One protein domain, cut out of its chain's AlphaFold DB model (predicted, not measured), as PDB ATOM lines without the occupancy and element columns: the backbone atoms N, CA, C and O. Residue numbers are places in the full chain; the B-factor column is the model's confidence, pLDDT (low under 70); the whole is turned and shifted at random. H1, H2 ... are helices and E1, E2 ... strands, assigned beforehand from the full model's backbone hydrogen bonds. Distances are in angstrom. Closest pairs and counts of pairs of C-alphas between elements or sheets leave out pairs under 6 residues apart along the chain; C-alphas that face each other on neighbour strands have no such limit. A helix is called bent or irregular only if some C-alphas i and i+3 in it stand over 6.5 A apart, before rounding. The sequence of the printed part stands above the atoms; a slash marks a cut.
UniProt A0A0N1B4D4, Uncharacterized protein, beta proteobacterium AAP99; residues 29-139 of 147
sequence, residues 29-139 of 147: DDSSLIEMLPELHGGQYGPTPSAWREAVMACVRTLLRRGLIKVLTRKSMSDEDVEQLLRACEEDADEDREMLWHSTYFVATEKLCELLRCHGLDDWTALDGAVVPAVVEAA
ATOM      1  N   ASP A  29     215.208 232.724 326.067       85.62
ATOM      2  CA  ASP A  29     213.802 233.003 325.818       85.62
ATOM      3  C   ASP A  29     213.375 232.501 324.433       85.62
ATOM      4  O   ASP A  29     214.206 232.278 323.541       85.62
ATOM      5  N   ASP A  30     212.071 232.322 324.232       82.06
ATOM      6  CA  ASP A  30     211.557 232.124 322.883       82.06
ATOM      7  C   ASP A  30     211.668 233.415 322.062       82.06
ATOM      8  O   ASP A  30     211.654 234.528 322.578       82.06
ATOM      9  N   SER A  31     211.871 233.278 320.755       81.25
ATOM     10  CA  SER A  31     211.965 234.426 319.852       81.25
ATOM     11  C   SER A  31     211.073 234.223 318.645       81.25
ATOM     12  O   SER A  31     211.118 233.184 317.982       81.25
ATOM     13  N   SER A  32     210.279 235.240 318.340       80.25
ATOM     14  CA  SER A  32     209.505 235.301 317.106       80.25
ATOM     15  C   SER A  32     210.373 235.772 315.938       80.25
ATOM     16  O   SER A  32     211.365 236.475 316.140       80.25
ATOM     17  N   LEU A  33     209.997 235.438 314.697       78.19
ATOM     18  CA  LEU A  33     210.734 235.888 313.502       78.19
ATOM     19  C   LEU A  33     210.861 237.412 313.426       78.19
ATOM     20  O   LEU A  33     211.864 237.926 312.936       78.19
ATOM     21  N   ILE A  34     209.842 238.130 313.901       78.31
ATOM     22  CA  ILE A  34     209.793 239.587 313.804       78.31
ATOM     23  C   ILE A  34     210.765 240.296 314.757       78.31
ATOM     24  O   ILE A  34     211.146 241.442 314.523       78.31
ATOM     25  N   GLU A  35     211.194 239.601 315.806       80.44
ATOM     26  CA  GLU A  35     212.142 240.100 316.802       80.44
ATOM     27  C   GLU A  35     213.585 239.687 316.492       80.44
ATOM     28  O   GLU A  35     214.507 240.144 317.169       80.44
ATOM     29  N   MET A  36     213.805 238.844 315.474       81.94
ATOM     30  CA  MET A  36     215.139 238.349 315.146       81.94
ATOM     31  C   MET A  36     215.977 239.385 314.397       81.94
ATOM     32  O   MET A  36     215.526 240.011 313.437       81.94
ATOM     33  N   LEU A  37     217.248 239.502 314.796       80.19
ATOM     34  CA  LEU A  37     218.240 240.384 314.166       80.19
ATOM     35  C   LEU A  37     217.724 241.832 313.973       80.19
ATOM     36  O   LEU A  37     217.777 242.354 312.857       80.19
ATOM     37  N   PRO A  38     217.224 242.504 315.030       76.38
ATOM     38  CA  PRO A  38     216.572 243.811 314.907       76.38
ATOM     39  C   PRO A  38     217.527 244.924 314.448       76.38
ATOM     40  O   PRO A  38     217.093 245.943 313.920       76.38
ATOM     41  N   GLU A  39     218.832 244.730 314.630       76.00
ATOM     42  CA  GLU A  39     219.872 245.680 314.228       76.00
ATOM     43  C   GLU A  39     220.259 245.531 312.750       76.00
ATOM     44  O   GLU A  39     220.779 246.461 312.130       76.00
ATOM     45  N   LEU A  40     219.965 244.378 312.141       78.12
ATOM     46  CA  LEU A  40     220.314 244.111 310.754       78.12
ATOM     47  C   LEU A  40     219.350 244.852 309.823       78.12
ATOM     48  O   LEU A  40     218.137 244.728 309.950       78.12
ATOM     49  N   HIS A  41     219.879 245.642 308.884       73.62
ATOM     50  CA  HIS A  41     219.080 246.470 307.962       73.62
ATOM     51  C   HIS A  41     218.078 247.428 308.651       73.62
ATOM     52  O   HIS A  41     217.158 247.919 307.998       73.62
ATOM     53  N   GLY A  42     218.260 247.725 309.946       70.38
ATOM     54  CA  GLY A  42     217.327 248.526 310.750       70.38
ATOM     55  C   GLY A  42     216.058 247.781 311.190       70.38
ATOM     56  O   GLY A  42     215.103 248.422 311.631       70.38
ATOM     57  N   GLY A  43     216.028 246.453 311.050       74.94
ATOM     58  CA  GLY A  43     214.915 245.609 311.473       74.94
ATOM     59  C   GLY A  43     213.652 245.791 310.627       74.94
ATOM     60  O   GLY A  43     213.687 246.291 309.500       74.94
ATOM     61  N   GLN A  44     212.500 245.427 311.198       74.88
ATOM     62  CA  GLN A  44     211.194 245.539 310.530       74.88
ATOM     63  C   GLN A  44     210.800 246.976 310.135       74.88
ATOM     64  O   GLN A  44     210.034 247.162 309.192       74.88
ATOM     65  N   TYR A  45     211.328 247.986 310.832       77.94
ATOM     66  CA  TYR A  45     211.061 249.409 310.579       77.94
ATOM     67  C   TYR A  45     212.225 250.110 309.865       77.94
ATOM     68  O   TYR A  45     212.250 251.338 309.764       77.94
ATOM     69  N   GLY A  46     213.209 249.337 309.406       74.75
ATOM     70  CA  GLY A  46     214.397 249.845 308.747       74.75
ATOM     71  C   GLY A  46     214.129 250.390 307.342       74.75
ATOM     72  O   GLY A  46     213.039 250.231 306.791       74.75
ATOM     73  N   PRO A  47     215.140 251.010 306.712       76.75
ATOM     74  CA  PRO A  47     215.028 251.535 305.350       76.75
ATOM     75  C   PRO A  47     214.791 250.443 304.295       76.75
ATOM     76  O   PRO A  47     214.304 250.744 303.207       76.75
ATOM     77  N   THR A  48     215.132 249.183 304.597       78.31
ATOM     78  CA  THR A  48     214.978 248.039 303.686       78.31
ATOM     79  C   THR A  48     214.405 246.804 304.404       78.31
ATOM     80  O   THR A  48     215.139 245.837 304.635       78.31
ATOM     81  N   PRO A  49     213.101 246.787 304.744       76.25
ATOM     82  CA  PRO A  49     212.483 245.676 305.476       76.25
ATOM     83  C   PRO A  49     212.485 244.349 304.705       76.25
ATOM     84  O   PRO A  49     212.531 243.284 305.310       76.25
ATOM     85  N   SER A  50     212.460 244.389 303.369       78.25
ATOM     86  CA  SER A  50     212.576 243.191 302.526       78.25
ATOM     87  C   SER A  50     213.950 242.528 302.657       78.25
ATOM     88  O   SER A  50     214.019 241.326 302.892       78.25
ATOM     89  N   ALA A  51     215.032 243.312 302.607       77.81
ATOM     90  CA  ALA A  51     216.394 242.809 302.804       77.81
ATOM     91  C   ALA A  51     216.601 242.248 304.223       77.81
ATOM     92  O   ALA A  51     217.238 241.211 304.397       77.81
ATOM     93  N   TRP A  52     216.012 242.893 305.239       83.69
ATOM     94  CA  TRP A  52     215.980 242.356 306.603       83.69
ATOM     95  C   TRP A  52     215.275 240.994 306.664       83.69
ATOM     96  O   TRP A  52     215.838 240.040 307.200       83.69
ATOM     97  N   ARG A  53     214.078 240.875 306.070       79.12
ATOM     98  CA  ARG A  53     213.312 239.616 306.034       79.12
ATOM     99  C   ARG A  53     214.098 238.491 305.367       79.12
ATOM    100  O   ARG A  53     214.165 237.397 305.923       79.12
ATOM    101  N   GLU A  54     214.721 238.752 304.220       78.94
ATOM    102  CA  GLU A  54     215.563 237.766 303.531       78.94
ATOM    103  C   GLU A  54     216.719 237.286 304.418       78.94
ATOM    104  O   GLU A  54     216.966 236.083 304.525       78.94
ATOM    105  N   ALA A  55     217.387 238.208 305.115       80.50
ATOM    106  CA  ALA A  55     218.491 237.870 306.004       80.50
ATOM    107  C   ALA A  55     218.038 237.069 307.240       80.50
ATOM    108  O   ALA A  55     218.690 236.087 307.606       80.50
ATOM    109  N   VAL A  56     216.906 237.432 307.854       83.50
ATOM    110  CA  VAL A  56     216.306 236.666 308.960       83.50
ATOM    111  C   VAL A  56     215.940 235.258 308.499       83.50
ATOM    112  O   VAL A  56     216.310 234.287 309.159       83.50
ATOM    113  N   MET A  57     215.301 235.116 307.336       80.75
ATOM    114  CA  MET A  57     214.944 233.808 306.778       80.75
ATOM    115  C   MET A  57     216.176 232.948 306.479       80.75
ATOM    116  O   MET A  57     216.199 231.761 306.819       80.75
ATOM    117  N   ALA A  58     217.221 233.530 305.886       80.69
ATOM    118  CA  ALA A  58     218.483 232.839 305.632       80.69
ATOM    119  C   ALA A  58     219.150 232.367 306.937       80.69
ATOM    120  O   ALA A  58     219.621 231.227 307.020       80.69
ATOM    121  N   CYS A  59     219.134 233.208 307.975       82.62
ATOM    122  CA  CYS A  59     219.654 232.875 309.296       82.62
ATOM    123  C   CYS A  59     218.863 231.721 309.927       82.62
ATOM    124  O   CYS A  59     219.432 230.670 310.222       82.62
ATOM    125  N   VAL A  60     217.540 231.854 310.039       83.38
ATOM    126  CA  VAL A  60     216.648 230.848 310.642       83.38
ATOM    127  C   VAL A  60     216.791 229.489 309.963       83.38
ATOM    128  O   VAL A  60     216.925 228.470 310.639       83.38
ATOM    129  N   ARG A  61     216.861 229.452 308.629       80.56
ATOM    130  CA  ARG A  61     217.107 228.212 307.875       80.56
ATOM    131  C   ARG A  61     218.430 227.567 308.222       80.56
ATOM    132  O   ARG A  61     218.500 226.347 308.357       80.56
ATOM    133  N   THR A  62     219.477 228.370 308.342       83.62
ATOM    134  CA  THR A  62     220.806 227.873 308.691       83.62
ATOM    135  C   THR A  62     220.798 227.298 310.106       83.62
ATOM    136  O   THR A  62     221.267 226.179 310.309       83.62
ATOM    137  N   LEU A  63     220.174 227.993 311.061       85.38
ATOM    138  CA  LEU A  63     220.042 227.531 312.442       85.38
ATOM    139  C   LEU A  63     219.206 226.244 312.556       85.38
ATOM    140  O   LEU A  63     219.609 225.324 313.270       85.38
ATOM    141  N   LEU A  64     218.091 226.141 311.825       83.38
ATOM    142  CA  LEU A  64     217.249 224.938 311.777       83.38
ATOM    143  C   LEU A  64     217.988 223.752 311.156       83.38
ATOM    144  O   LEU A  64     218.055 222.688 311.765       83.38
ATOM    145  N   ARG A  65     218.623 223.936 309.990       82.50
ATOM    146  CA  ARG A  65     219.416 222.883 309.325       82.50
ATOM    147  C   ARG A  65     220.556 222.372 310.196       82.50
ATOM    148  O   ARG A  65     220.939 221.210 310.104       82.50
ATOM    149  N   ARG A  66     221.115 223.240 311.039       83.38
ATOM    150  CA  ARG A  66     222.176 222.884 311.985       83.38
ATOM    151  C   ARG A  66     221.650 222.312 313.299       83.38
ATOM    152  O   ARG A  66     222.460 221.884 314.129       83.38
ATOM    153  N   GLY A  67     220.332 222.268 313.482       84.50
ATOM    154  CA  GLY A  67     219.672 221.783 314.689       84.50
ATOM    155  C   GLY A  67     219.972 222.643 315.915       84.50
ATOM    156  O   GLY A  67     220.042 222.103 317.014       84.50
ATOM    157  N   LEU A  68     220.227 223.943 315.731       87.06
ATOM    158  CA  LEU A  68     220.494 224.898 316.815       87.06
ATOM    159  C   LEU A  68     219.203 225.497 317.385       87.06
ATOM    160  O   LEU A  68     219.130 225.807 318.569       87.06
ATOM    161  N   ILE A  69     218.169 225.619 316.558       87.94
ATOM    162  CA  ILE A  69     216.838 226.057 316.983       87.94
ATOM    163  C   ILE A  69     215.785 225.046 316.546       87.94
ATOM    164  O   ILE A  69     216.031 224.216 315.671       87.94
ATOM    165  N   LYS A  70     214.606 225.130 317.154       85.00
ATOM    166  CA  LYS A  70     213.401 224.395 316.763       85.00
ATOM    167  C   LYS A  70     212.189 225.320 316.827       85.00
ATOM    168  O   LYS A  70     212.178 226.264 317.616       85.00
ATOM    169  N   VAL A  71     211.170 225.033 316.021       83.31
ATOM    170  CA  VAL A  71     209.910 225.785 316.059       83.31
ATOM    171  C   VAL A  71     209.153 225.431 317.340       83.31
ATOM    172  O   VAL A  71     208.904 224.257 317.628       83.31
ATOM    173  N   LEU A  72     208.780 226.446 318.109       76.31
ATOM    174  CA  LEU A  72     207.910 226.331 319.266       76.31
ATOM    175  C   LEU A  72     206.460 226.388 318.789       76.31
ATOM    176  O   LEU A  72     205.930 227.432 318.420       76.31
ATOM    177  N   THR A  73     205.811 225.231 318.780       66.00
ATOM    178  CA  THR A  73     204.431 225.076 318.317       66.00
ATOM    179  C   THR A  73     203.606 224.493 319.460       66.00
ATOM    180  O   THR A  73     204.081 223.650 320.221       66.00
ATOM    181  N   ARG A  74     202.337 224.903 319.597       53.44
ATOM    182  CA  ARG A  74     201.417 224.266 320.564       53.44
ATOM    183  C   ARG A  74     201.054 222.827 320.181       53.44
ATOM    184  O   ARG A  74     200.463 222.112 320.984       53.44
ATOM    185  N   LYS A  75     201.348 222.420 318.947       55.94
ATOM    186  CA  LYS A  75     200.965 221.139 318.360       55.94
ATOM    187  C   LYS A  75     202.167 220.634 317.579       55.94
ATOM    188  O   LYS A  75     202.574 221.321 316.657       55.94
ATOM    189  N   SER A  76     202.711 219.482 317.962       53.47
ATOM    190  CA  SER A  76     203.916 218.885 317.380       53.47
ATOM    191  C   SER A  76     203.865 218.930 315.847       53.47
ATOM    192  O   SER A  76     203.141 218.148 315.235       53.47
ATOM    193  N   MET A  77     204.585 219.881 315.250       65.38
ATOM    194  CA  MET A  77     204.786 219.961 313.803       65.38
ATOM    195  C   MET A  77     205.848 218.939 313.408       65.38
ATOM    196  O   MET A  77     206.828 218.748 314.134       65.38
ATOM    197  N   SER A  78     205.629 218.257 312.289       67.31
ATOM    198  CA  SER A  78     206.651 217.417 311.670       67.31
ATOM    199  C   SER A  78     207.707 218.281 310.974       67.31
ATOM    200  O   SER A  78     207.474 219.459 310.699       67.31
ATOM    201  N   ASP A  79     208.861 217.697 310.650       66.69
ATOM    202  CA  ASP A  79     209.915 218.393 309.900       66.69
ATOM    203  C   ASP A  79     209.406 218.896 308.531       66.69
ATOM    204  O   ASP A  79     209.774 219.986 308.095       66.69
ATOM    205  N   GLU A  80     208.490 218.156 307.890       68.00
ATOM    206  CA  GLU A  80     207.820 218.560 306.643       68.00
ATOM    207  C   GLU A  80     206.938 219.802 306.826       68.00
ATOM    208  O   GLU A  80     206.920 220.681 305.963       68.00
ATOM    209  N   ASP A  81     206.245 219.910 307.961       70.19
ATOM    210  CA  ASP A  81     205.420 221.078 308.276       70.19
ATOM    211  C   ASP A  81     206.295 222.314 308.536       70.19
ATOM    212  O   ASP A  81     205.936 223.427 308.150       70.19
ATOM    213  N   VAL A  82     207.464 222.129 309.163       69.31
ATOM    214  CA  VAL A  82     208.452 223.201 309.357       69.31
ATOM    215  C   VAL A  82     209.003 223.665 308.010       69.31
ATOM    216  O   VAL A  82     209.087 224.867 307.769       69.31
ATOM    217  N   GLU A  83     209.336 222.747 307.100       69.06
ATOM    218  CA  GLU A  83     209.786 223.117 305.756       69.06
ATOM    219  C   GLU A  83     208.700 223.831 304.944       69.06
ATOM    220  O   GLU A  83     208.998 224.829 304.285       69.06
ATOM    221  N   GLN A  84     207.446 223.370 305.005       70.44
ATOM    222  CA  GLN A  84     206.326 224.057 304.359       70.44
ATOM    223  C   GLN A  84     206.114 225.456 304.935       70.44
ATOM    224  O   GLN A  84     205.931 226.397 304.168       70.44
ATOM    225  N   LEU A  85     206.223 225.624 306.255       70.31
ATOM    226  CA  LEU A  85     206.123 226.929 306.905       70.31
ATOM    227  C   LEU A  85     207.253 227.871 306.460       70.31
ATOM    228  O   LEU A  85     207.011 229.031 306.138       70.31
ATOM    229  N   LEU A  86     208.483 227.364 306.343       69.25
ATOM    230  CA  LEU A  86     209.615 228.144 305.836       69.25
ATOM    231  C   LEU A  86     209.504 228.494 304.347       69.25
ATOM    232  O   LEU A  86     210.090 229.500 303.940       69.25
ATOM    233  N   ARG A  87     208.833 227.665 303.534       68.31
ATOM    234  CA  ARG A  87     208.541 227.952 302.117       68.31
ATOM    235  C   ARG A  87     207.410 228.965 301.975       68.31
ATOM    236  O   ARG A  87     207.551 229.914 301.215       68.31
ATOM    237  N   ALA A  88     206.352 228.827 302.769       65.81
ATOM    238  CA  ALA A  88     205.249 229.786 302.819       65.81
ATOM    239  C   ALA A  88     205.721 231.189 303.250       65.81
ATOM    240  O   ALA A  88     205.182 232.191 302.796       65.81
ATOM    241  N   CYS A  89     206.771 231.281 304.072       63.25
ATOM    242  CA  CYS A  89     207.409 232.558 304.398       63.25
ATOM    243  C   CYS A  89     208.233 233.179 303.247       63.25
ATOM    244  O   CYS A  89     208.571 234.359 303.345       63.25
ATOM    245  N   GLU A  90     208.579 232.430 302.193       62.78
ATOM    246  CA  GLU A  90     209.269 232.944 300.993       62.78
ATOM    247  C   GLU A  90     208.320 233.304 299.853       62.78
ATOM    248  O   GLU A  90     208.574 234.270 299.137       62.78
ATOM    249  N   GLU A  91     207.266 232.515 299.642       60.91
ATOM    250  CA  GLU A  91     206.323 232.750 298.553       60.91
ATOM    251  C   GLU A  91     205.476 233.997 298.873       60.91
ATOM    252  O   GLU A  91     204.837 234.093 299.918       60.91
ATOM    253  N   ASP A  92     205.542 235.000 297.993       53.56
ATOM    254  CA  ASP A  92     205.013 236.364 298.160       53.56
ATOM    255  C   ASP A  92     203.466 236.416 298.076       53.56
ATOM    256  O   ASP A  92     202.879 237.027 297.184       53.56
ATOM    257  N   ALA A  93     202.780 235.715 298.983       52.81
ATOM    258  CA  ALA A  93     201.334 235.791 299.178       52.81
ATOM    259  C   ALA A  93     201.037 236.614 300.448       52.81
ATOM    260  O   ALA A  93     201.288 236.172 301.567       52.81
ATOM    261  N   ASP A  94     200.553 237.844 300.252       60.47
ATOM    262  CA  ASP A  94     200.631 238.960 301.214       60.47
ATOM    263  C   ASP A  94     199.933 238.749 302.579       60.47
ATOM    264  O   ASP A  94     200.455 239.201 303.595       60.47
ATOM    265  N   GLU A  95     198.791 238.059 302.662       53.72
ATOM    266  CA  GLU A  95     197.993 238.032 303.910       53.72
ATOM    267  C   GLU A  95     198.355 236.888 304.871       53.72
ATOM    268  O   GLU A  95     198.419 237.090 306.086       53.72
ATOM    269  N   ASP A  96     198.660 235.692 304.360       56.69
ATOM    270  CA  ASP A  96     199.024 234.546 305.207       56.69
ATOM    271  C   ASP A  96     200.431 234.702 305.817       56.69
ATOM    272  O   ASP A  96     200.743 234.120 306.863       56.69
ATOM    273  N   ARG A  97     201.283 235.542 305.209       63.34
ATOM    274  CA  ARG A  97     202.671 235.744 305.638       63.34
ATOM    275  C   ARG A  97     202.776 236.552 306.924       63.34
ATOM    276  O   ARG A  97     203.483 236.115 307.827       63.34
ATOM    277  N   GLU A  98     202.092 237.692 307.060       63.56
ATOM    278  CA  GLU A  98     202.158 238.478 308.308       63.56
ATOM    279  C   GLU A  98     201.760 237.625 309.512       63.56
ATOM    280  O   GLU A  98     202.465 237.600 310.522       63.56
ATOM    281  N   MET A  99     200.701 236.825 309.367       62.66
ATOM    282  CA  MET A  99     200.292 235.898 310.412       62.66
ATOM    283  C   MET A  99     201.420 234.924 310.782       62.66
ATOM    284  O   MET A  99     201.677 234.738 311.969       62.66
ATOM    285  N   LEU A 100     202.136 234.337 309.816       66.69
ATOM    286  CA  LEU A 100     203.261 233.429 310.082       66.69
ATOM    287  C   LEU A 100     204.445 234.125 310.769       66.69
ATOM    288  O   LEU A 100     205.001 233.573 311.721       66.69
ATOM    289  N   TRP A 101     204.796 235.345 310.358       70.88
ATOM    290  CA  TRP A 101     205.862 236.136 310.992       70.88
ATOM    291  C   TRP A 101     205.539 236.505 312.448       70.88
ATOM    292  O   TRP A 101     206.445 236.559 313.280       70.88
ATOM    293  N   HIS A 102     204.257 236.704 312.764       70.06
ATOM    294  CA  HIS A 102     203.783 237.051 314.108       70.06
ATOM    295  C   HIS A 102     203.431 235.847 314.996       70.06
ATOM    296  O   HIS A 102     203.344 235.991 316.217       70.06
ATOM    297  N   SER A 103     203.192 234.669 314.415       68.75
ATOM    298  CA  SER A 103     202.726 233.479 315.150       68.75
ATOM    299  C   SER A 103     203.760 232.361 315.270       68.75
ATOM    300  O   SER A 103     203.536 231.419 316.033       68.75
ATOM    301  N   THR A 104     204.891 232.462 314.564       75.88
ATOM    302  CA  THR A 104     205.961 231.461 314.621       75.88
ATOM    303  C   THR A 104     207.023 231.865 315.633       75.88
ATOM    304  O   THR A 104     207.710 232.872 315.459       75.88
ATOM    305  N   TYR A 105     207.187 231.029 316.654       82.31
ATOM    306  CA  TYR A 105     208.199 231.184 317.692       82.31
ATOM    307  C   TYR A 105     209.275 230.119 317.526       82.31
ATOM    308  O   TYR A 105     209.002 228.996 317.096       82.31
ATOM    309  N   PHE A 106     210.502 230.463 317.883       85.69
ATOM    310  CA  PHE A 106     211.658 229.584 317.865       85.69
ATOM    311  C   PHE A 106     212.273 229.536 319.249       85.69
ATOM    312  O   PHE A 106     212.324 230.537 319.956       85.69
ATOM    313  N   VAL A 107     212.771 228.362 319.614       87.56
ATOM    314  CA  VAL A 107     213.523 228.156 320.852       87.56
ATOM    315  C   VAL A 107     214.831 227.454 320.544       87.56
ATOM    316  O   VAL A 107     214.917 226.674 319.587       87.56
ATOM    317  N   ALA A 108     215.840 227.690 321.376       89.50
ATOM    318  CA  ALA A 108     217.072 226.925 321.322       89.50
ATOM    319  C   ALA A 108     216.818 225.422 321.509       89.50
ATOM    320  O   ALA A 108     215.944 224.969 322.258       89.50
ATOM    321  N   THR A 109     217.619 224.624 320.813       90.25
ATOM    322  CA  THR A 109     217.788 223.209 321.133       90.25
ATOM    323  C   THR A 109     218.830 223.047 322.237       90.25
ATOM    324  O   THR A 109     219.637 223.940 322.493       90.25
ATOM    325  N   GLU A 110     218.877 221.863 322.848       90.31
ATOM    326  CA  GLU A 110     219.919 221.528 323.826       90.31
ATOM    327  C   GLU A 110     221.329 221.690 323.239       90.31
ATOM    328  O   GLU A 110     222.217 222.194 323.917       90.31
ATOM    329  N   LYS A 111     221.499 221.400 321.942       90.88
ATOM    330  CA  LYS A 111     222.751 221.610 321.206       90.88
ATOM    331  C   LYS A 111     223.209 223.072 321.226       90.88
ATOM    332  O   LYS A 111     224.397 223.331 321.397       90.88
ATOM    333  N   LEU A 112     222.294 224.026 321.037       90.31
ATOM    334  CA  LEU A 112     222.633 225.448 321.116       90.31
ATOM    335  C   LEU A 112     222.920 225.870 322.562       90.31
ATOM    336  O   LEU A 112     223.902 226.567 322.805       90.31
ATOM    337  N   CYS A 113     222.127 225.402 323.526       91.00
ATOM    338  CA  CYS A 113     222.364 225.704 324.939       91.00
ATOM    339  C   CYS A 113     223.709 225.150 325.437       91.00
ATOM    340  O   CYS A 113     224.389 225.783 326.237       91.00
ATOM    341  N   GLU A 114     224.119 223.965 324.985       91.62
ATOM    342  CA  GLU A 114     225.446 223.407 325.262       91.62
ATOM    343  C   GLU A 114     226.558 224.227 324.613       91.62
ATOM    344  O   GLU A 114     227.513 224.584 325.300       91.62
ATOM    345  N   LEU A 115     226.408 224.580 323.332       91.69
ATOM    346  CA  LEU A 115     227.369 225.425 322.624       91.69
ATOM    347  C   LEU A 115     227.612 226.741 323.376       91.69
ATOM    348  O   LEU A 115     228.761 227.116 323.594       91.69
ATOM    349  N   LEU A 116     226.552 227.419 323.814       91.44
ATOM    350  CA  LEU A 116     226.662 228.687 324.537       91.44
ATOM    351  C   LEU A 116     227.268 228.505 325.934       91.44
ATOM    352  O   LEU A 116     228.188 229.238 326.290       91.44
ATOM    353  N   ARG A 117     226.849 227.477 326.686       91.69
ATOM    354  CA  ARG A 117     227.438 227.143 327.997       91.69
ATOM    355  C   ARG A 117     228.931 226.847 327.919       91.69
ATOM    356  O   ARG A 117     229.687 227.302 328.772       91.69
ATOM    357  N   CYS A 118     229.383 226.131 326.888       91.12
ATOM    358  CA  CYS A 118     230.806 225.851 326.675       91.12
ATOM    359  C   CYS A 118     231.654 227.122 326.518       91.12
ATOM    360  O   CYS A 118     232.860 227.082 326.766       91.12
ATOM    361  N   HIS A 119     231.034 228.236 326.130       89.25
ATOM    362  CA  HIS A 119     231.684 229.527 325.948       89.25
ATOM    363  C   HIS A 119     231.294 230.570 327.009       89.25
ATOM    364  O   HIS A 119     231.743 231.709 326.908       89.25
ATOM    365  N   GLY A 120     230.510 230.195 328.031       87.69
ATOM    366  CA  GLY A 120     230.029 231.115 329.069       87.69
ATOM    367  C   GLY A 120     229.081 232.191 328.533       87.69
ATOM    368  O   GLY A 120     229.166 233.340 328.953       87.69
ATOM    369  N   LEU A 121     228.244 231.835 327.553       89.75
ATOM    370  CA  LEU A 121     227.277 232.724 326.899       89.75
ATOM    371  C   LEU A 121     225.816 232.348 327.217       89.75
ATOM    372  O   LEU A 121     224.923 232.596 326.413       89.75
ATOM    373  N   ASP A 122     225.564 231.687 328.345       88.06
ATOM    374  CA  ASP A 122     224.255 231.147 328.737       88.06
ATOM    375  C   ASP A 122     223.474 232.045 329.708       88.06
ATOM    376  O   ASP A 122     222.584 231.577 330.417       88.06
ATOM    377  N   ASP A 123     223.789 233.341 329.742       89.06
ATOM    378  CA  ASP A 123     223.102 234.315 330.581       89.06
ATOM    379  C   ASP A 123     223.011 235.703 329.920       89.06
ATOM    380  O   ASP A 123     223.721 236.023 328.966       89.06
ATOM    381  N   TRP A 124     222.110 236.548 330.430       87.75
ATOM    382  CA  TRP A 124     221.824 237.868 329.856       87.75
ATOM    383  C   TRP A 124     223.028 238.822 329.848       87.75
ATOM    384  O   TRP A 124     223.074 239.718 329.008       87.75
ATOM    385  N   THR A 125     224.009 238.644 330.740       88.44
ATOM    386  CA  THR A 125     225.220 239.482 330.790       88.44
ATOM    387  C   THR A 125     226.159 239.225 329.611       88.44
ATOM    388  O   THR A 125     226.968 240.088 329.271       88.44
ATOM    389  N   ALA A 126     226.008 238.088 328.927       86.81
ATOM    390  CA  ALA A 126     226.787 237.745 327.745       86.81
ATOM    391  C   ALA A 126     226.405 238.557 326.491       86.81
ATOM    392  O   ALA A 126     227.153 238.544 325.511       86.81
ATOM    393  N   LEU A 127     225.276 239.280 326.509       82.75
ATOM    394  CA  LEU A 127     224.835 240.129 325.392       82.75
ATOM    395  C   LEU A 127     225.785 241.302 325.117       82.75
ATOM    396  O   LEU A 127     225.979 241.674 323.961       82.75
ATOM    397  N   ASP A 128     226.408 241.846 326.162       81.69
ATOM    398  CA  ASP A 128     227.420 242.906 326.059       81.69
ATOM    399  C   ASP A 128     228.846 242.339 325.898       81.69
ATOM    400  O   ASP A 128     229.841 243.070 325.918       81.69
ATOM    401  N   GLY A 129     228.958 241.014 325.776       79.69
ATOM    402  CA  GLY A 129     230.218 240.297 325.675       79.69
ATOM    403  C   GLY A 129     230.902 240.455 324.318       79.69
ATOM    404  O   GLY A 129     230.301 240.806 323.302       79.69
ATOM    405  N   ALA A 130     232.197 240.137 324.291       84.81
ATOM    406  CA  ALA A 130     232.928 240.035 323.037       84.81
ATOM    407  C   ALA A 130     232.364 238.899 322.167       84.81
ATOM    408  O   ALA A 130     231.915 237.863 322.665       84.81
ATOM    409  N   VAL A 131     232.437 239.083 320.850       83.88
ATOM    410  CA  VAL A 131     232.075 238.043 319.888       83.88
ATOM    411  C   VAL A 131     233.013 236.847 320.047       83.88
ATOM    412  O   VAL A 131     234.234 236.992 319.996       83.88
ATOM    413  N   VAL A 132     232.433 235.660 320.189       88.25
ATOM    414  CA  VAL A 132     233.107 234.365 320.220       88.25
ATOM    415  C   VAL A 132     233.014 233.747 318.820       88.25
ATOM    416  O   VAL A 132     231.944 233.268 318.432       88.25
ATOM    417  N   PRO A 133     234.119 233.709 318.047       84.88
ATOM    418  CA  PRO A 133     234.093 233.256 316.657       84.88
ATOM    419  C   PRO A 133     233.527 231.845 316.489       84.88
ATOM    420  O   PRO A 133     232.716 231.629 315.602       84.88
ATOM    421  N   ALA A 134     233.851 230.919 317.396       85.19
ATOM    422  CA  ALA A 134     233.372 229.537 317.332       85.19
ATOM    423  C   ALA A 134     231.834 229.419 317.353       85.19
ATOM    424  O   ALA A 134     231.261 228.568 316.674       85.19
ATOM    425  N   VAL A 135     231.155 230.290 318.105       85.62
ATOM    426  CA  VAL A 135     229.686 230.308 318.210       85.62
ATOM    427  C   VAL A 135     229.069 230.858 316.929       85.62
ATOM    428  O   VAL A 135     228.112 230.296 316.396       85.62
ATOM    429  N   VAL A 136     229.666 231.922 316.398       85.94
ATOM    430  CA  VAL A 136     229.264 232.529 315.131       85.94
ATOM    431  C   VAL A 136     229.505 231.563 313.973       85.94
ATOM    432  O   VAL A 136     228.604 231.354 313.179       85.94
ATOM    433  N   GLU A 137     230.651 230.891 313.891       85.62
ATOM    434  CA  GLU A 137     230.962 229.916 312.834       85.62
ATOM    435  C   GLU A 137     230.026 228.704 312.873       85.62
ATOM    436  O   GLU A 137     229.575 228.206 311.830       85.62
ATOM    437  N   ALA A 138     229.691 228.246 314.083       82.69
ATOM    438  CA  ALA A 138     228.710 227.195 314.282       82.69
ATOM    439  C   ALA A 138     227.333 227.591 313.735       82.69
ATOM    440  O   ALA A 138     226.634 226.714 313.230       82.69
ATOM    441  N   ALA A 139     226.967 228.874 313.768       80.88
ATOM    442  CA  ALA A 139     225.688 229.390 313.286       80.88
ATOM    443  C   ALA A 139     225.700 229.861 311.818       80.88
ATOM    444  O   ALA A 139     224.731 229.614 311.107       80.88
TER     445      ALA A 139
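AT A GLANCE: This is residues 29 to 139 of the 147 residues of an uncharacterized protein of beta proteobacterium AAP99 (UniProt A0A0N1B4D4). A small ribbon of two short antiparallel strands, E1 and E2, sits near the middle, with the long helix H2 passing it at residues 60 to 64 and H3 beside H2, running the opposite way. H4, E2 and H5 follow one another along the longest axis, with H6 and H7 at the H5 end and H1 at the first end of H2; contacts among the helices are few. The printed part has 111 residues with seven named helices and two named strands, in the order H1, H2, E1, H3, H4, E2, H5, H6, H7, and its class is mostly helix. It is compact, with a radius of gyration of the C-alphas of 14.6 A and spans of 41 by 36 by 21 A.

IN THESE COORDINATES: The strands are E1, residues 69 to 72, 9.2 A long, and E2, residues 105 to 108, 10.5 A long. H2, residues 49 to 65, is 24.1 A long, from C-alpha 49 at (212.483, 245.676, 305.476) to C-alpha 65 at (219.416, 222.883, 309.325). H3 is residues 79 to 88, 14.2 A, and H4 residues 94 to 103, 15.1 A. H5 is residues 110 to 118, 12.1 A, H6 residues 124 to 128, 8.4 A, and H7 residues 133 to 139, 9.8 A, ending at C-alpha 139 (225.688, 229.390, 313.286). H1, residues 40 to 45, 10.7 A, is irregular: C-alphas 41 and 44 are 8.3 A apart.

HOW THE PARTS SIT: E1 and E2 are antiparallel neighbours at 140 degrees; N 72 and O 105 are 2.8 A apart and N 70 and O 107 2.9 A, within hydrogen-bond range. Residues 31 to 32 pair briefly with residues 105 to 106 of E2, antiparallel. The closest C-alphas of H2 and E1, those of Leu 63 and Ile 69, are 5.7 A apart. H2 touches H1 with its residues 49 to 53 alone, closest at the C-alphas of His 41 and Trp 52, 5.3 A, at a steep tilt of 64 degrees, opposite ways. H2 and H3 are close but not clearly touching, closest at the C-alphas of Arg 61 and Leu 86, 7.8 A, at a shallow tilt of 12 degrees, opposite ways. H3 and H4 are also close but not clearly touching, closest at the C-alphas of Ala 88 and Arg 97, 7.1 A. So are H5 and H7, closest at the C-alphas of Leu 115 and Val 135, 7.0 A, at a shallow tilt of 5 degrees, opposite ways. H6 is apart from both H5 and H7. Every O i to N i+4 pair is within hydrogen-bond range in H2, H3, H5 and H7; H4 has 4 of 6, H1 0 of 2 with 1 of 3 O i to N i+3 pairs, and H6 0 of 1 with 1 of 2.

THE WHOLE: The two C-alphas farthest apart, those of Glu 95 and Cys 118, are 41.8 A apart. The printed part has no cut, and no link between its named elements is long. The mean pLDDT of the printed part is 77.8; residues 73 to 80, 82 to 83, 86 to 100 and 103 are under 70.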